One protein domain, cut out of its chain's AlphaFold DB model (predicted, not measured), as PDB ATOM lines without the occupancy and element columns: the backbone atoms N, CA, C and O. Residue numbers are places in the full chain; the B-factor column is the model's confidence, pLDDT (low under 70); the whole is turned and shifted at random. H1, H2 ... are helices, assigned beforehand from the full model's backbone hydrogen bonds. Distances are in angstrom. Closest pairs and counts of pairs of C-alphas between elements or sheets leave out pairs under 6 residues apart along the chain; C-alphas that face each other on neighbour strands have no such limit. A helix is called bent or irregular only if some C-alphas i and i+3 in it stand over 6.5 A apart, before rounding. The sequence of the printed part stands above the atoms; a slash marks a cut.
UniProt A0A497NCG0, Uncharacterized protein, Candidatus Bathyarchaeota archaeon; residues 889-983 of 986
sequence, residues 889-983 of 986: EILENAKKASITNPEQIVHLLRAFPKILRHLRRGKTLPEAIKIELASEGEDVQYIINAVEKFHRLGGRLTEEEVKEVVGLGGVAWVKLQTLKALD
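What this domain is: This is residues 889 to 983 of the 986 residues of an uncharacterized protein of Candidatus Bathyarchaeota archaeon (UniProt A0A497NCG0). Two helices, H4 and H5, run side by side in opposite directions; H6 and H7 pack on the first part of H5 and lie toward one end of an elongated body, while H1, H2 and H3 form a loosely joined group toward the other end. H3 folds back on H4 to connect the two ends, and the last part of H7 comes near H2. The printed part has 95 residues with seven named helices, H1 to H7 in chain order, and no named strand; the class is all helix. It is compact, with a radius of gyration of the C-alphas of 13.1 A, and spans 41 by 26 by 22 A.

How they stand to each other: Begin at the hub, H5, residues 938 to 953, which touches three other helices. Next look for H4, residues 925 to 936: H4 and H5 form a helical hairpin and touch at a shallow tilt of 4 degrees, opposite ways, and their closest C-alphas, those of Pro 926 and Glu 948, are 5.4 A apart. With residues 942 to 946 alone, H5 touches H6, residues 959 to 966, also a hairpin, at a steep tilt of 41 degrees; the closest C-alphas, of Tyr 942 and Val 966, are 5.9 A apart. The same stretch of H5 only just touches H7, residues 970 to 981, with 3 pairs of C-alphas within 8 A, the closest those of Ile 943 and Leu 979 at 7.1 A. H6 and H7 touch at Val 966 and Ala 972, their closest C-alphas, 5.6 A apart. From H4 go to H3, residues 914 to 920, its hairpin partner; the closest C-alphas, of His 918 and Ala 928, are 5.2 A apart. H1, residues 889 to 896, touches H2, residues 906 to 911, with C-alphas of Leu 891 and Val 906 closest at 5.9 A. H3 is close to both but not clearly touching. Every O i to N i+4 pair is within hydrogen-bond range in H1, H2 and H3; the counts are 6 of 8 in H4, 9 of 12 in H5, 2 of 4 in H6 and 7 of 8 in H7.

Where its parts are: Find C-alpha 938 at (29.141, -32.025, 33.793); from there H5 runs 23.6 A to C-alpha 953 at (42.652, -18.510, 47.662). H4 measures 17.4 A and H7 18.0 A. H4 and H5 are irregular: C-alphas 932 and 935 are 7.4 A apart, and C-alphas 939 and 942 are 7.5 A apart. H1 begins at C-alpha 889, (22.866, -25.886, 64.319).

The domain as a whole: The two C-alphas farthest apart, of Lys 896 and Gly 969, stand 40.9 A from each other. The printed part has no cut and no long link. Look for pLDDT under 70 at residues 934 to 940 and 966 to 974.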
ATOM      1  N   GLU A 889      22.599 -24.462  64.073       81.38
ATOM      2  CA  GLU A 889      22.866 -25.886  64.319       81.38
ATOM      3  C   GLU A 889      23.941 -26.429  63.368       81.38
ATOM      4  O   GLU A 889      24.873 -27.120  63.783       81.38
ATOM      5  N   ILE A 890      23.857 -26.069  62.086       82.56
ATOM      6  CA  ILE A 890      24.827 -26.484  61.066       82.56
ATOM      7  C   ILE A 890      26.194 -25.864  61.349       82.56
ATOM      8  O   ILE A 890      27.216 -26.546  61.231       82.56
ATOM      9  N   LEU A 891      26.222 -24.594  61.756       85.81
ATOM     10  CA  LEU A 891      27.447 -23.903  62.138       85.81
ATOM     11  C   LEU A 891      28.091 -24.548  63.374       85.81
ATOM     12  O   LEU A 891      29.298 -24.801  63.373       85.81
ATOM     13  N   GLU A 892      27.312 -24.869  64.405       85.44
ATOM     14  CA  GLU A 892      27.793 -25.588  65.587       85.44
ATOM     15  C   GLU A 892      28.321 -26.983  65.239       85.44
ATOM     16  O   GLU A 892      29.393 -27.373  65.708       85.44
ATOM     17  N   ASN A 893      27.616 -27.735  64.391       82.12
ATOM     18  CA  ASN A 893      28.036 -29.064  63.943       82.12
ATOM     19  C   ASN A 893      29.330 -29.019  63.123       82.12
ATOM     20  O   ASN A 893      30.172 -29.916  63.251       82.12
ATOM     21  N   ALA A 894      29.521 -27.969  62.322       83.00
ATOM     22  CA  ALA A 894      30.760 -27.717  61.596       83.00
ATOM     23  C   ALA A 894      31.916 -27.340  62.542       83.00
ATOM     24  O   ALA A 894      33.024 -27.860  62.393       83.00
ATOM     25  N   LYS A 895      31.653 -26.510  63.562       85.56
ATOM     26  CA  LYS A 895      32.626 -26.155  64.614       85.56
ATOM     27  C   LYS A 895      33.061 -27.377  65.422       85.56
ATOM     28  O   LYS A 895      34.257 -27.602  65.589       85.56
ATOM     29  N   LYS A 896      32.114 -28.217  65.857       83.00
ATOM     30  CA  LYS A 896      32.387 -29.494  66.552       83.00
ATOM     31  C   LYS A 896      33.232 -30.443  65.698       83.00
ATOM     32  O   LYS A 896      34.055 -31.182  66.226       83.00
ATOM     33  N   ALA A 897      33.073 -30.386  64.376       77.00
ATOM     34  CA  ALA A 897      33.855 -31.169  63.425       77.00
ATOM     35  C   ALA A 897      35.276 -30.627  63.168       77.00
ATOM     36  O   ALA A 897      35.977 -31.183  62.328       77.00
ATOM     37  N   SER A 898      35.710 -29.568  63.868       78.81
ATOM     38  CA  SER A 898      37.034 -28.939  63.703       78.81
ATOM     39  C   SER A 898      37.335 -28.486  62.268       78.81
ATOM     40  O   SER A 898      38.481 -28.508  61.821       78.81
ATOM     41  N   ILE A 899      36.303 -28.082  61.525       78.88
ATOM     42  CA  ILE A 899      36.451 -27.534  60.175       78.88
ATOM     43  C   ILE A 899      37.089 -26.142  60.252       78.88
ATOM     44  O   ILE A 899      36.693 -25.315  61.068       78.88
ATOM     45  N   THR A 900      38.041 -25.859  59.362       73.12
ATOM     46  CA  THR A 900      38.662 -24.533  59.224       73.12
ATOM     47  C   THR A 900      37.674 -23.518  58.632       73.12
ATOM     48  O   THR A 900      37.128 -23.763  57.560       73.12
ATOM     49  N   ASN A 901      37.488 -22.368  59.296       77.69
ATOM     50  CA  ASN A 901      36.574 -21.281  58.899       77.69
ATOM     51  C   ASN A 901      35.140 -21.759  58.569       77.69
ATOM     52  O   ASN A 901      34.659 -21.550  57.450       77.69
ATOM     53  N   PRO A 902      34.439 -22.407  59.518       81.62
ATOM     54  CA  PRO A 902      33.130 -23.009  59.270       81.62
ATOM     55  C   PRO A 902      32.072 -21.980  58.841       81.62
ATOM     56  O   PRO A 902      31.175 -22.317  58.071       81.62
ATOM     57  N   GLU A 903      32.215 -20.717  59.250       84.06
ATOM     58  CA  GLU A 903      31.352 -19.605  58.840       84.06
ATOM     59  C   GLU A 903      31.377 -19.373  57.324       84.06
ATOM     60  O   GLU A 903      30.359 -19.004  56.748       84.06
ATOM     61  N   GLN A 904      32.512 -19.619  56.659       81.06
ATOM     62  CA  GLN A 904      32.651 -19.383  55.218       81.06
ATOM     63  C   GLN A 904      32.059 -20.508  54.361       81.06
ATOM     64  O   GLN A 904      31.892 -20.339  53.157       81.06
ATOM     65  N   ILE A 905      31.769 -21.670  54.956       82.44
ATOM     66  CA  ILE A 905      31.227 -22.827  54.232       82.44
ATOM     67  C   ILE A 905      29.868 -23.282  54.767       82.44
ATOM     68  O   ILE A 905      29.320 -24.270  54.287       82.44
ATOM     69  N   VAL A 906      29.286 -22.580  55.738       82.62
ATOM     70  CA  VAL A 906      27.998 -22.944  56.345       82.62
ATOM     71  C   VAL A 906      26.867 -22.996  55.311       82.62
ATOM     72  O   VAL A 906      26.068 -23.925  55.328       82.62
ATOM     73  N   HIS A 907      26.830 -22.069  54.348       80.06
ATOM     74  CA  HIS A 907      25.836 -22.071  53.267       80.06
ATOM     75  C   HIS A 907      26.039 -23.236  52.293       80.06
ATOM     76  O   HIS A 907      25.073 -23.819  51.799       80.06
ATOM     77  N   LEU A 908      27.292 -23.635  52.084       80.31
ATOM     78  CA  LEU A 908      27.644 -24.822  51.318       80.31
ATOM     79  C   LEU A 908      27.246 -26.114  52.057       80.31
ATOM     80  O   LEU A 908      26.684 -27.012  51.438       80.31
ATOM     81  N   LEU A 909      27.456 -26.199  53.375       79.19
ATOM     82  CA  LEU A 909      27.005 -27.326  54.204       79.19
ATOM     83  C   LEU A 909      25.474 -27.382  54.322       79.19
ATOM     84  O   LEU A 909      24.903 -28.468  54.361       79.19
ATOM     85  N   ARG A 910      24.798 -26.225  54.318       78.06
ATOM     86  CA  ARG A 910      23.334 -26.128  54.213       78.06
ATOM     87  C   ARG A 910      22.833 -26.736  52.905       78.06
ATOM     88  O   ARG A 910      21.861 -27.484  52.935       78.06
ATOM     89  N   ALA A 911      23.504 -26.447  51.790       75.69
ATOM     90  CA  ALA A 911      23.174 -27.001  50.478       75.69
ATOM     91  C   ALA A 911      23.463 -28.510  50.385       75.69
ATOM     92  O   ALA A 911      22.659 -29.269  49.847       75.69
ATOM     93  N   PHE A 912      24.600 -28.939  50.939       79.56
ATOM     94  CA  PHE A 912      25.143 -30.289  50.792       79.56
ATOM     95  C   PHE A 912      25.605 -30.861  52.147       79.56
ATOM     96  O   PHE A 912      26.805 -30.907  52.442       79.56
ATOM     97  N   PRO A 913      24.680 -31.352  52.990       75.75
ATOM     98  CA  PRO A 913      24.994 -31.744  54.373       75.75
ATOM     99  C   PRO A 913      25.962 -32.921  54.475       75.75
ATOM    100  O   PRO A 913      26.706 -33.043  55.449       75.75
ATOM    101  N   LYS A 914      25.987 -33.766  53.442       79.38
ATOM    102  CA  LYS A 914      26.869 -34.931  53.316       79.38
ATOM    103  C   LYS A 914      28.338 -34.561  53.131       79.38
ATOM    104  O   LYS A 914      29.206 -35.375  53.441       79.38
ATOM    105  N   ILE A 915      28.652 -33.328  52.724       81.50
ATOM    106  CA  ILE A 915      30.038 -32.835  52.702       81.50
ATOM    107  C   ILE A 915      30.662 -32.953  54.095       81.50
ATOM    108  O   ILE A 915      31.815 -33.370  54.206       81.50
ATOM    109  N   LEU A 916      29.904 -32.653  55.159       83.00
ATOM    110  CA  LEU A 916      30.391 -32.717  56.541       83.00
ATOM    111  C   LEU A 916      30.952 -34.102  56.881       83.00
ATOM    112  O   LEU A 916      32.034 -34.211  57.461       83.00
ATOM    113  N   ARG A 917      30.259 -35.158  56.451       83.44
ATOM    114  CA  ARG A 917      30.689 -36.548  56.611       83.44
ATOM    115  C   ARG A 917      32.052 -36.801  55.972       83.44
ATOM    116  O   ARG A 917      32.915 -37.435  56.576       83.44
ATOM    117  N   HIS A 918      32.259 -36.321  54.749       84.81
ATOM    118  CA  HIS A 918      33.521 -36.501  54.032       84.81
ATOM    119  C   HIS A 918      34.655 -35.689  54.663       84.81
ATOM    120  O   HIS A 918      35.758 -36.215  54.821       84.81
ATOM    121  N   LEU A 919      34.371 -34.461  55.098       83.56
ATOM    122  CA  LEU A 919      35.326 -33.615  55.816       83.56
ATOM    123  C   LEU A 919      35.779 -34.261  57.133       83.56
ATOM    124  O   LEU A 919      36.977 -34.351  57.390       83.56
ATOM    125  N   ARG A 920      34.850 -34.809  57.929       81.50
ATOM    126  CA  ARG A 920      35.168 -35.535  59.177       81.50
ATOM    127  C   ARG A 920      36.047 -36.764  58.954       81.50
ATOM    128  O   ARG A 920      36.825 -37.134  59.825       81.50
ATOM    129  N   ARG A 921      35.959 -37.378  57.772       83.69
ATOM    130  CA  ARG A 921      36.804 -38.509  57.350       83.69
ATOM    131  C   ARG A 921      38.168 -38.074  56.801       83.69
ATOM    132  O   ARG A 921      38.869 -38.888  56.205       83.69
ATOM    133  N   GLY A 922      38.538 -36.804  56.974       79.75
ATOM    134  CA  GLY A 922      39.833 -36.254  56.579       79.75
ATOM    135  C   GLY A 922      39.950 -35.895  55.097       79.75
ATOM    136  O   GLY A 922      41.064 -35.706  54.615       79.75
ATOM    137  N   LYS A 923      38.838 -35.818  54.352       84.81
ATOM    138  CA  LYS A 923      38.851 -35.341  52.960       84.81
ATOM    139  C   LYS A 923      38.957 -33.822  52.908       84.81
ATOM    140  O   LYS A 923      38.438 -33.125  53.778       84.81
ATOM    141  N   THR A 924      39.595 -33.304  51.861       85.31
ATOM    142  CA  THR A 924      39.616 -31.858  51.600       85.31
ATOM    143  C   THR A 924      38.239 -31.373  51.135       85.31
ATOM    144  O   THR A 924      37.432 -32.157  50.633       85.31
ATOM    145  N   LEU A 925      37.951 -30.073  51.272       84.50
ATOM    146  CA  LEU A 925      36.675 -29.499  50.821       84.50
ATOM    147  C   LEU A 925      36.397 -29.743  49.323       84.50
ATOM    148  O   LEU A 925      35.283 -30.164  49.000       84.50
ATOM    149  N   PRO A 926      37.374 -29.576  48.407       84.56
ATOM    150  CA  PRO A 926      37.172 -29.923  47.004       84.56
ATOM    151  C   PRO A 926      36.881 -31.407  46.773       84.56
ATOM    152  O   PRO A 926      36.012 -31.740  45.973       84.56
ATOM    153  N   GLU A 927      37.575 -32.310  47.475       82.25
ATOM    154  CA  GLU A 927      37.324 -33.752  47.372       82.25
ATOM    155  C   GLU A 927      35.933 -34.125  47.882       82.25
ATOM    156  O   GLU A 927      35.228 -34.892  47.230       82.25
ATOM    157  N   ALA A 928      35.516 -33.561  49.015       84.56
ATOM    158  CA  ALA A 928      34.198 -33.788  49.589       84.56
ATOM    159  C   ALA A 928      33.077 -33.339  48.638       84.56
ATOM    160  O   ALA A 928      32.123 -34.088  48.430       84.56
ATOM    161  N   ILE A 929      33.218 -32.171  47.998       81.12
ATOM    162  CA  ILE A 929      32.269 -31.723  46.967       81.12
ATOM    163  C   ILE A 929      32.305 -32.616  45.736       81.12
ATOM    164  O   ILE A 929      31.248 -32.942  45.207       81.12
ATOM    165  N   LYS A 930      33.490 -32.993  45.246       79.50
ATOM    166  CA  LYS A 930      33.602 -33.867  44.071       79.50
ATOM    167  C   LYS A 930      32.872 -35.182  44.293       79.50
ATOM    168  O   LYS A 930      32.185 -35.634  43.388       79.50
ATOM    169  N   ILE A 931      33.007 -35.770  45.482       77.44
ATOM    170  CA  ILE A 931      32.298 -37.000  45.850       77.44
ATOM    171  C   ILE A 931      30.786 -36.757  45.864       77.44
ATOM    172  O   ILE A 931      30.049 -37.534  45.264       77.44
ATOM    173  N   GLU A 932      30.332 -35.670  46.490       75.31
ATOM    174  CA  GLU A 932      28.902 -35.353  46.590       75.31
ATOM    175  C   GLU A 932      28.258 -35.051  45.227       75.31
ATOM    176  O   GLU A 932      27.119 -35.430  44.974       75.31
ATOM    177  N   LEU A 933      28.988 -34.391  44.328       71.06
ATOM    178  CA  LEU A 933      28.494 -33.969  43.016       71.06
ATOM    179  C   LEU A 933      28.804 -34.962  41.885       71.06
ATOM    180  O   LEU A 933      28.384 -34.731  40.751       71.06
ATOM    181  N   ALA A 934      29.494 -36.075  42.158       66.19
ATOM    182  CA  ALA A 934      29.900 -37.046  41.136       66.19
ATOM    183  C   ALA A 934      28.713 -37.627  40.344       66.19
ATOM    184  O   ALA A 934      28.847 -37.939  39.162       66.19
ATOM    185  N   SER A 935      27.539 -37.757  40.970       54.03
ATOM    186  CA  SER A 935      26.327 -38.302  40.343       54.03
ATOM    187  C   SER A 935      25.549 -37.306  39.473       54.03
ATOM    188  O   SER A 935      24.635 -37.718  38.759       54.03
ATOM    189  N   GLU A 936      25.883 -36.015  39.534       56.34
ATOM    190  CA  GLU A 936      25.122 -34.915  38.918       56.34
ATOM    191  C   GLU A 936      25.662 -34.496  37.527       56.34
ATOM    192  O   GLU A 936      25.035 -33.700  36.828       56.34
ATOM    193  N   GLY A 937      26.794 -35.059  37.083       56.84
ATOM    194  CA  GLY A 937      27.356 -34.865  35.736       56.84
ATOM    195  C   GLY A 937      28.037 -33.505  35.483       56.84
ATOM    196  O   GLY A 937      28.287 -32.721  36.397       56.84
ATOM    197  N   GLU A 938      28.348 -33.207  34.211       56.53
ATOM    198  CA  GLU A 938      29.141 -32.025  33.793       56.53
ATOM    199  C   GLU A 938      28.482 -30.668  34.120       56.53
ATOM    200  O   GLU A 938      29.146 -29.636  34.241       56.53
ATOM    201  N   ASP A 939      27.165 -30.664  34.312       56.09
ATOM    202  CA  ASP A 939      26.345 -29.471  34.531       56.09
ATOM    203  C   ASP A 939      26.631 -28.760  35.873       56.09
ATOM    204  O   ASP A 939      26.335 -27.569  36.020       56.09
ATOM    205  N   VAL A 940      27.234 -29.451  36.849       68.25
ATOM    206  CA  VAL A 940      27.620 -28.897  38.164       68.25
ATOM    207  C   VAL A 940      29.127 -28.709  38.337       68.25
ATOM    208  O   VAL A 940      29.567 -28.231  39.384       68.25
ATOM    209  N   GLN A 941      29.920 -28.983  37.296       71.94
ATOM    210  CA  GLN A 941      31.383 -28.890  37.334       71.94
ATOM    211  C   GLN A 941      31.887 -27.492  37.731       71.94
ATOM    212  O   GLN A 941      32.923 -27.348  38.374       71.94
ATOM    213  N   TYR A 942      31.124 -26.443  37.414       75.00
ATOM    214  CA  TYR A 942      31.468 -25.072  37.798       75.00
ATOM    215  C   TYR A 942      31.472 -24.848  39.321       75.00
ATOM    216  O   TYR A 942      32.218 -23.996  39.794       75.00
ATOM    217  N   ILE A 943      30.675 -25.604  40.088       76.69
ATOM    218  CA  ILE A 943      30.659 -25.542  41.558       76.69
ATOM    219  C   ILE A 943      31.945 -26.164  42.105       76.69
ATOM    220  O   ILE A 943      32.589 -25.569  42.964       76.69
ATOM    221  N   ILE A 944      32.363 -27.310  41.551       80.38
ATOM    222  CA  ILE A 944      33.629 -27.975  41.898       80.38
ATOM    223  C   ILE A 944      34.804 -27.022  41.661       80.38
ATOM    224  O   ILE A 944      35.581 -26.755  42.574       80.38
ATOM    225  N   ASN A 945      34.886 -26.450  40.458       82.94
ATOM    226  CA  ASN A 945      35.968 -25.545  40.074       82.94
ATOM    227  C   ASN A 945      35.978 -24.260  40.929       82.94
ATOM    228  O   ASN A 945      37.042 -23.751  41.285       82.94
ATOM    229  N   ALA A 946      34.801 -23.730  41.284       84.75
ATOM    230  CA  ALA A 946      34.692 -22.564  42.156       84.75
ATOM    231  C   ALA A 946      35.162 -22.884  43.580       84.75
ATOM    232  O   ALA A 946      35.889 -22.089  44.169       84.75
ATOM    233  N   VAL A 947      34.815 -24.055  44.116       85.00
ATOM    234  CA  VAL A 947      35.243 -24.472  45.460       85.00
ATOM    235  C   VAL A 947      36.736 -24.774  45.512       85.00
ATOM    236  O   VAL A 947      37.390 -24.408  46.483       85.00
ATOM    237  N   GLU A 948      37.309 -25.369  44.467       86.75
ATOM    238  CA  GLU A 948      38.764 -25.511  44.341       86.75
ATOM    239  C   GLU A 948      39.467 -24.156  44.391       86.75
ATOM    240  O   GLU A 948      40.446 -23.985  45.120       86.75
ATOM    241  N   LYS A 949      38.948 -23.170  43.648       86.94
ATOM    242  CA  LYS A 949      39.514 -21.821  43.618       86.94
ATOM    243  C   LYS A 949      39.338 -21.101  44.959       86.94
ATOM    244  O   LYS A 949      40.306 -20.518  45.441       86.94
ATOM    245  N   PHE A 950      38.164 -21.205  45.582       87.75
ATOM    246  CA  PHE A 950      37.862 -20.681  46.919       87.75
ATOM    247  C   PHE A 950      38.814 -21.264  47.972       87.75
ATOM    248  O   PHE A 950      39.435 -20.530  48.738       87.75
ATOM    249  N   HIS A 951      39.008 -22.586  47.956       84.62
ATOM    250  CA  HIS A 951      39.899 -23.276  48.883       84.62
ATOM    251  C   HIS A 951      41.364 -22.872  48.679       84.62
ATOM    252  O   HIS A 951      42.085 -22.659  49.651       84.62
ATOM    253  N   ARG A 952      41.800 -22.711  47.422       85.19
ATOM    254  CA  ARG A 952      43.164 -22.284  47.077       85.19
ATOM    255  C   ARG A 952      43.460 -20.840  47.490       85.19
ATOM    256  O   ARG A 952      44.580 -20.558  47.900       85.19
ATOM    257  N   LEU A 953      42.496 -19.932  47.330       85.12
ATOM    258  CA  LEU A 953      42.652 -18.510  47.662       85.12
ATOM    259  C   LEU A 953      42.398 -18.212  49.147       85.12
ATOM    260  O   LEU A 953      42.813 -17.164  49.632       85.12
ATOM    261  N   GLY A 954      41.754 -19.131  49.873       80.31
ATOM    262  CA  GLY A 954      41.474 -18.993  51.302       80.31
ATOM    263  C   GLY A 954      40.367 -17.984  51.626       80.31
ATOM    264  O   GLY A 954      40.319 -17.473  52.744       80.31
ATOM    265  N   GLY A 955      39.496 -17.673  50.663       82.38
ATOM    266  CA  GLY A 955      38.433 -16.686  50.819       82.38
ATOM    267  C   GLY A 955      37.457 -16.657  49.645       82.38
ATOM    268  O   GLY A 955      37.642 -17.354  48.644       82.38
ATOM    269  N   ARG A 956      36.398 -15.849  49.790       86.06
ATOM    270  CA  ARG A 956      35.357 -15.672  48.767       86.06
ATOM    271  C   ARG A 956      35.959 -15.154  47.458       86.06
ATOM    272  O   ARG A 956      36.828 -14.288  47.476       86.06
ATOM    273  N   LEU A 957      35.463 -15.673  46.340       85.75
ATOM    274  CA  LEU A 957      35.888 -15.277  45.002       85.75
ATOM    275  C   LEU A 957      35.312 -13.909  44.622       85.75
ATOM    276  O   LEU A 957      34.179 -13.590  44.982       85.75
ATOM    277  N   THR A 958      36.042 -13.137  43.824       86.75
ATOM    278  CA  THR A 958      35.496 -11.935  43.168       86.75
ATOM    279  C   THR A 958      34.672 -12.300  41.931       86.75
ATOM    280  O   THR A 958      34.811 -13.387  41.365       86.75
ATOM    281  N   GLU A 959      33.817 -11.394  41.445       81.19
ATOM    282  CA  GLU A 959      33.069 -11.636  40.201       81.19
ATOM    283  C   GLU A 959      33.996 -11.887  38.999       81.19
ATOM    284  O   GLU A 959      33.672 -12.687  38.118       81.19
ATOM    285  N   GLU A 960      35.159 -11.234  38.955       79.50
ATOM    286  CA  GLU A 960      36.208 -11.428  37.949       79.50
ATOM    287  C   GLU A 960      36.775 -12.844  38.010       79.50
ATOM    288  O   GLU A 960      36.867 -13.527  36.989       79.50
ATOM    289  N   GLU A 961      37.075 -13.322  39.214       79.69
ATOM    290  CA  GLU A 961      37.586 -14.670  39.435       79.69
ATOM    291  C   GLU A 961      36.558 -15.750  39.113       79.69
ATOM    292  O   GLU A 961      36.938 -16.835  38.666       79.69
ATOM    293  N   VAL A 962      35.273 -15.461  39.319       78.81
ATOM    294  CA  VAL A 962      34.168 -16.354  38.969       78.81
ATOM    295  C   VAL A 962      33.990 -16.429  37.457       78.81
ATOM    296  O   VAL A 962      33.773 -17.524  36.944       78.81
ATOM    297  N   LYS A 963      34.138 -15.322  36.713       75.44
ATOM    298  CA  LYS A 963      34.043 -15.317  35.235       75.44
ATOM    299  C   LYS A 963      35.032 -16.293  34.585       75.44
ATOM    300  O   LYS A 963      34.685 -16.911  33.580       75.44
ATOM    301  N   GLU A 964      36.210 -16.488  35.178       72.81
ATOM    302  CA  GLU A 964      37.186 -17.501  34.739       72.81
ATOM    303  C   GLU A 964      36.687 -18.944  34.935       72.81
ATOM    304  O   GLU A 964      37.077 -19.837  34.191       72.81
ATOM    305  N   VAL A 965      35.811 -19.172  35.919       71.62
ATOM    306  CA  VAL A 965      35.264 -20.487  36.283       71.62
ATOM    307  C   VAL A 965      33.973 -20.815  35.521       71.62
ATOM    308  O   VAL A 965      33.766 -21.963  35.129       71.62
ATOM    309  N   VAL A 966      33.083 -19.835  35.310       68.50
ATOM    310  CA  VAL A 966      31.762 -20.055  34.680       68.50
ATOM    311  C   VAL A 966      31.695 -19.712  33.186       68.50
ATOM    312  O   VAL A 966      30.737 -20.131  32.531       68.50
ATOM    313  N   GLY A 967      32.691 -19.003  32.635       62.28
ATOM    314  CA  GLY A 967      32.732 -18.561  31.234       62.28
ATOM    315  C   GLY A 967      31.849 -17.336  30.932       62.28
ATOM    316  O   GLY A 967      31.252 -16.739  31.826       62.28
ATOM    317  N   LEU A 968      31.760 -16.940  29.653       50.16
ATOM    318  CA  LEU A 968      30.972 -15.784  29.184       50.16
ATOM    319  C   LEU A 968      29.688 -16.245  28.460       50.16
ATOM    320  O   LEU A 968      29.770 -16.989  27.489       50.16
ATOM    321  N   GLY A 969      28.504 -15.788  28.899       49.91
ATOM    322  CA  GLY A 969      27.217 -16.072  28.234       49.91
ATOM    323  C   GLY A 969      25.984 -15.957  29.145       49.91
ATOM    324  O   GLY A 969      26.109 -15.705  30.341       49.91
ATOM    325  N   GLY A 970      24.777 -16.175  28.602       45.81
ATOM    326  CA  GLY A 970      23.510 -16.067  29.354       45.81
ATOM    327  C   GLY A 970      23.375 -17.048  30.533       45.81
ATOM    328  O   GLY A 970      22.755 -16.723  31.542       45.81
ATOM    329  N   VAL A 971      24.029 -18.213  30.456       56.94
ATOM    330  CA  VAL A 971      24.067 -19.223  31.537       56.94
ATOM    331  C   VAL A 971      25.002 -18.807  32.681       56.94
ATOM    332  O   VAL A 971      24.836 -19.251  33.817       56.94
ATOM    333  N   ALA A 972      25.981 -17.939  32.408       66.44
ATOM    334  CA  ALA A 972      26.975 -17.518  33.393       66.44
ATOM    335  C   ALA A 972      26.346 -16.700  34.529       66.44
ATOM    336  O   ALA A 972      26.768 -16.828  35.675       66.44
ATOM    337  N   TRP A 973      25.293 -15.924  34.242       69.06
ATOM    338  CA  TRP A 973      24.557 -15.185  35.269       69.06
ATOM    339  C   TRP A 973      23.892 -16.127  36.283       69.06
ATOM    340  O   TRP A 973      24.055 -15.936  37.483       69.06
ATOM    341  N   VAL A 974      23.222 -17.191  35.822       65.56
ATOM    342  CA  VAL A 974      22.583 -18.194  36.699       65.56
ATOM    343  C   VAL A 974      23.620 -18.918  37.562       65.56
ATOM    344  O   VAL A 974      23.432 -19.076  38.771       65.56
ATOM    345  N   LYS A 975      24.753 -19.307  36.963       73.94
ATOM    346  CA  LYS A 975      25.863 -19.936  37.694       73.94
ATOM    347  C   LYS A 975      26.450 -18.992  38.749       73.94
ATOM    348  O   LYS A 975      26.653 -19.414  39.881       73.94
ATOM    349  N   LEU A 976      26.634 -17.709  38.427       75.62
ATOM    350  CA  LEU A 976      27.088 -16.690  39.380       75.62
ATOM    351  C   LEU A 976      26.111 -16.521  40.552       75.62
ATOM    352  O   LEU A 976      26.544 -16.508  41.699       75.62
ATOM    353  N   GLN A 977      24.802 -16.438  40.290       73.19
ATOM    354  CA  GLN A 977      23.794 -16.358  41.356       73.19
ATOM    355  C   GLN A 977      23.793 -17.608  42.245       73.19
ATOM    356  O   GLN A 977      23.567 -17.509  43.447       73.19
ATOM    357  N   THR A 978      24.076 -18.783  41.677       75.56
ATOM    358  CA  THR A 978      24.214 -20.028  42.449       75.56
ATOM    359  C   THR A 978      25.439 -19.983  43.361       75.56
ATOM    360  O   THR A 978      25.347 -20.341  44.530       75.56
ATOM    361  N   LEU A 979      26.578 -19.494  42.862       77.38
ATOM    362  CA  LEU A 979      27.803 -19.370  43.657       77.38
ATOM    363  C   LEU A 979      27.688 -18.294  44.753       77.38
ATOM    364  O   LEU A 979      28.193 -18.508  45.852       77.38
ATOM    365  N   LYS A 980      26.979 -17.184  44.497       80.00
ATOM    366  CA  LYS A 980      26.634 -16.178  45.522       80.00
ATOM    367  C   LYS A 980      25.737 -16.761  46.615       80.00
ATOM    368  O   LYS A 980      25.986 -16.541  47.790       80.00
ATOM    369  N   ALA A 981      24.733 -17.553  46.237       75.12
ATOM    370  CA  ALA A 981      23.850 -18.238  47.181       75.12
ATOM    371  C   ALA A 981      24.575 -19.283  48.055       75.12
ATOM    372  O   ALA A 981      24.158 -19.541  49.181       75.12
ATOM    373  N   LEU A 982      25.658 -19.870  47.540       77.81
ATOM    374  CA  LEU A 982      26.565 -20.754  48.280       77.81
ATOM    375  C   LEU A 982      27.576 -20.002  49.159       77.81
ATOM    376  O   LEU A 982      28.382 -20.649  49.822       77.81
ATOM    377  N   ASP A 983      27.548 -18.666  49.148       80.56
ATOM    378  CA  ASP A 983      28.502 -17.783  49.829       80.56
ATOM    379  C   ASP A 983      29.966 -17.951  49.369       80.56
ATOM    380  O   ASP A 983      30.916 -17.598  50.064       80.56
TER     381      ASP A 983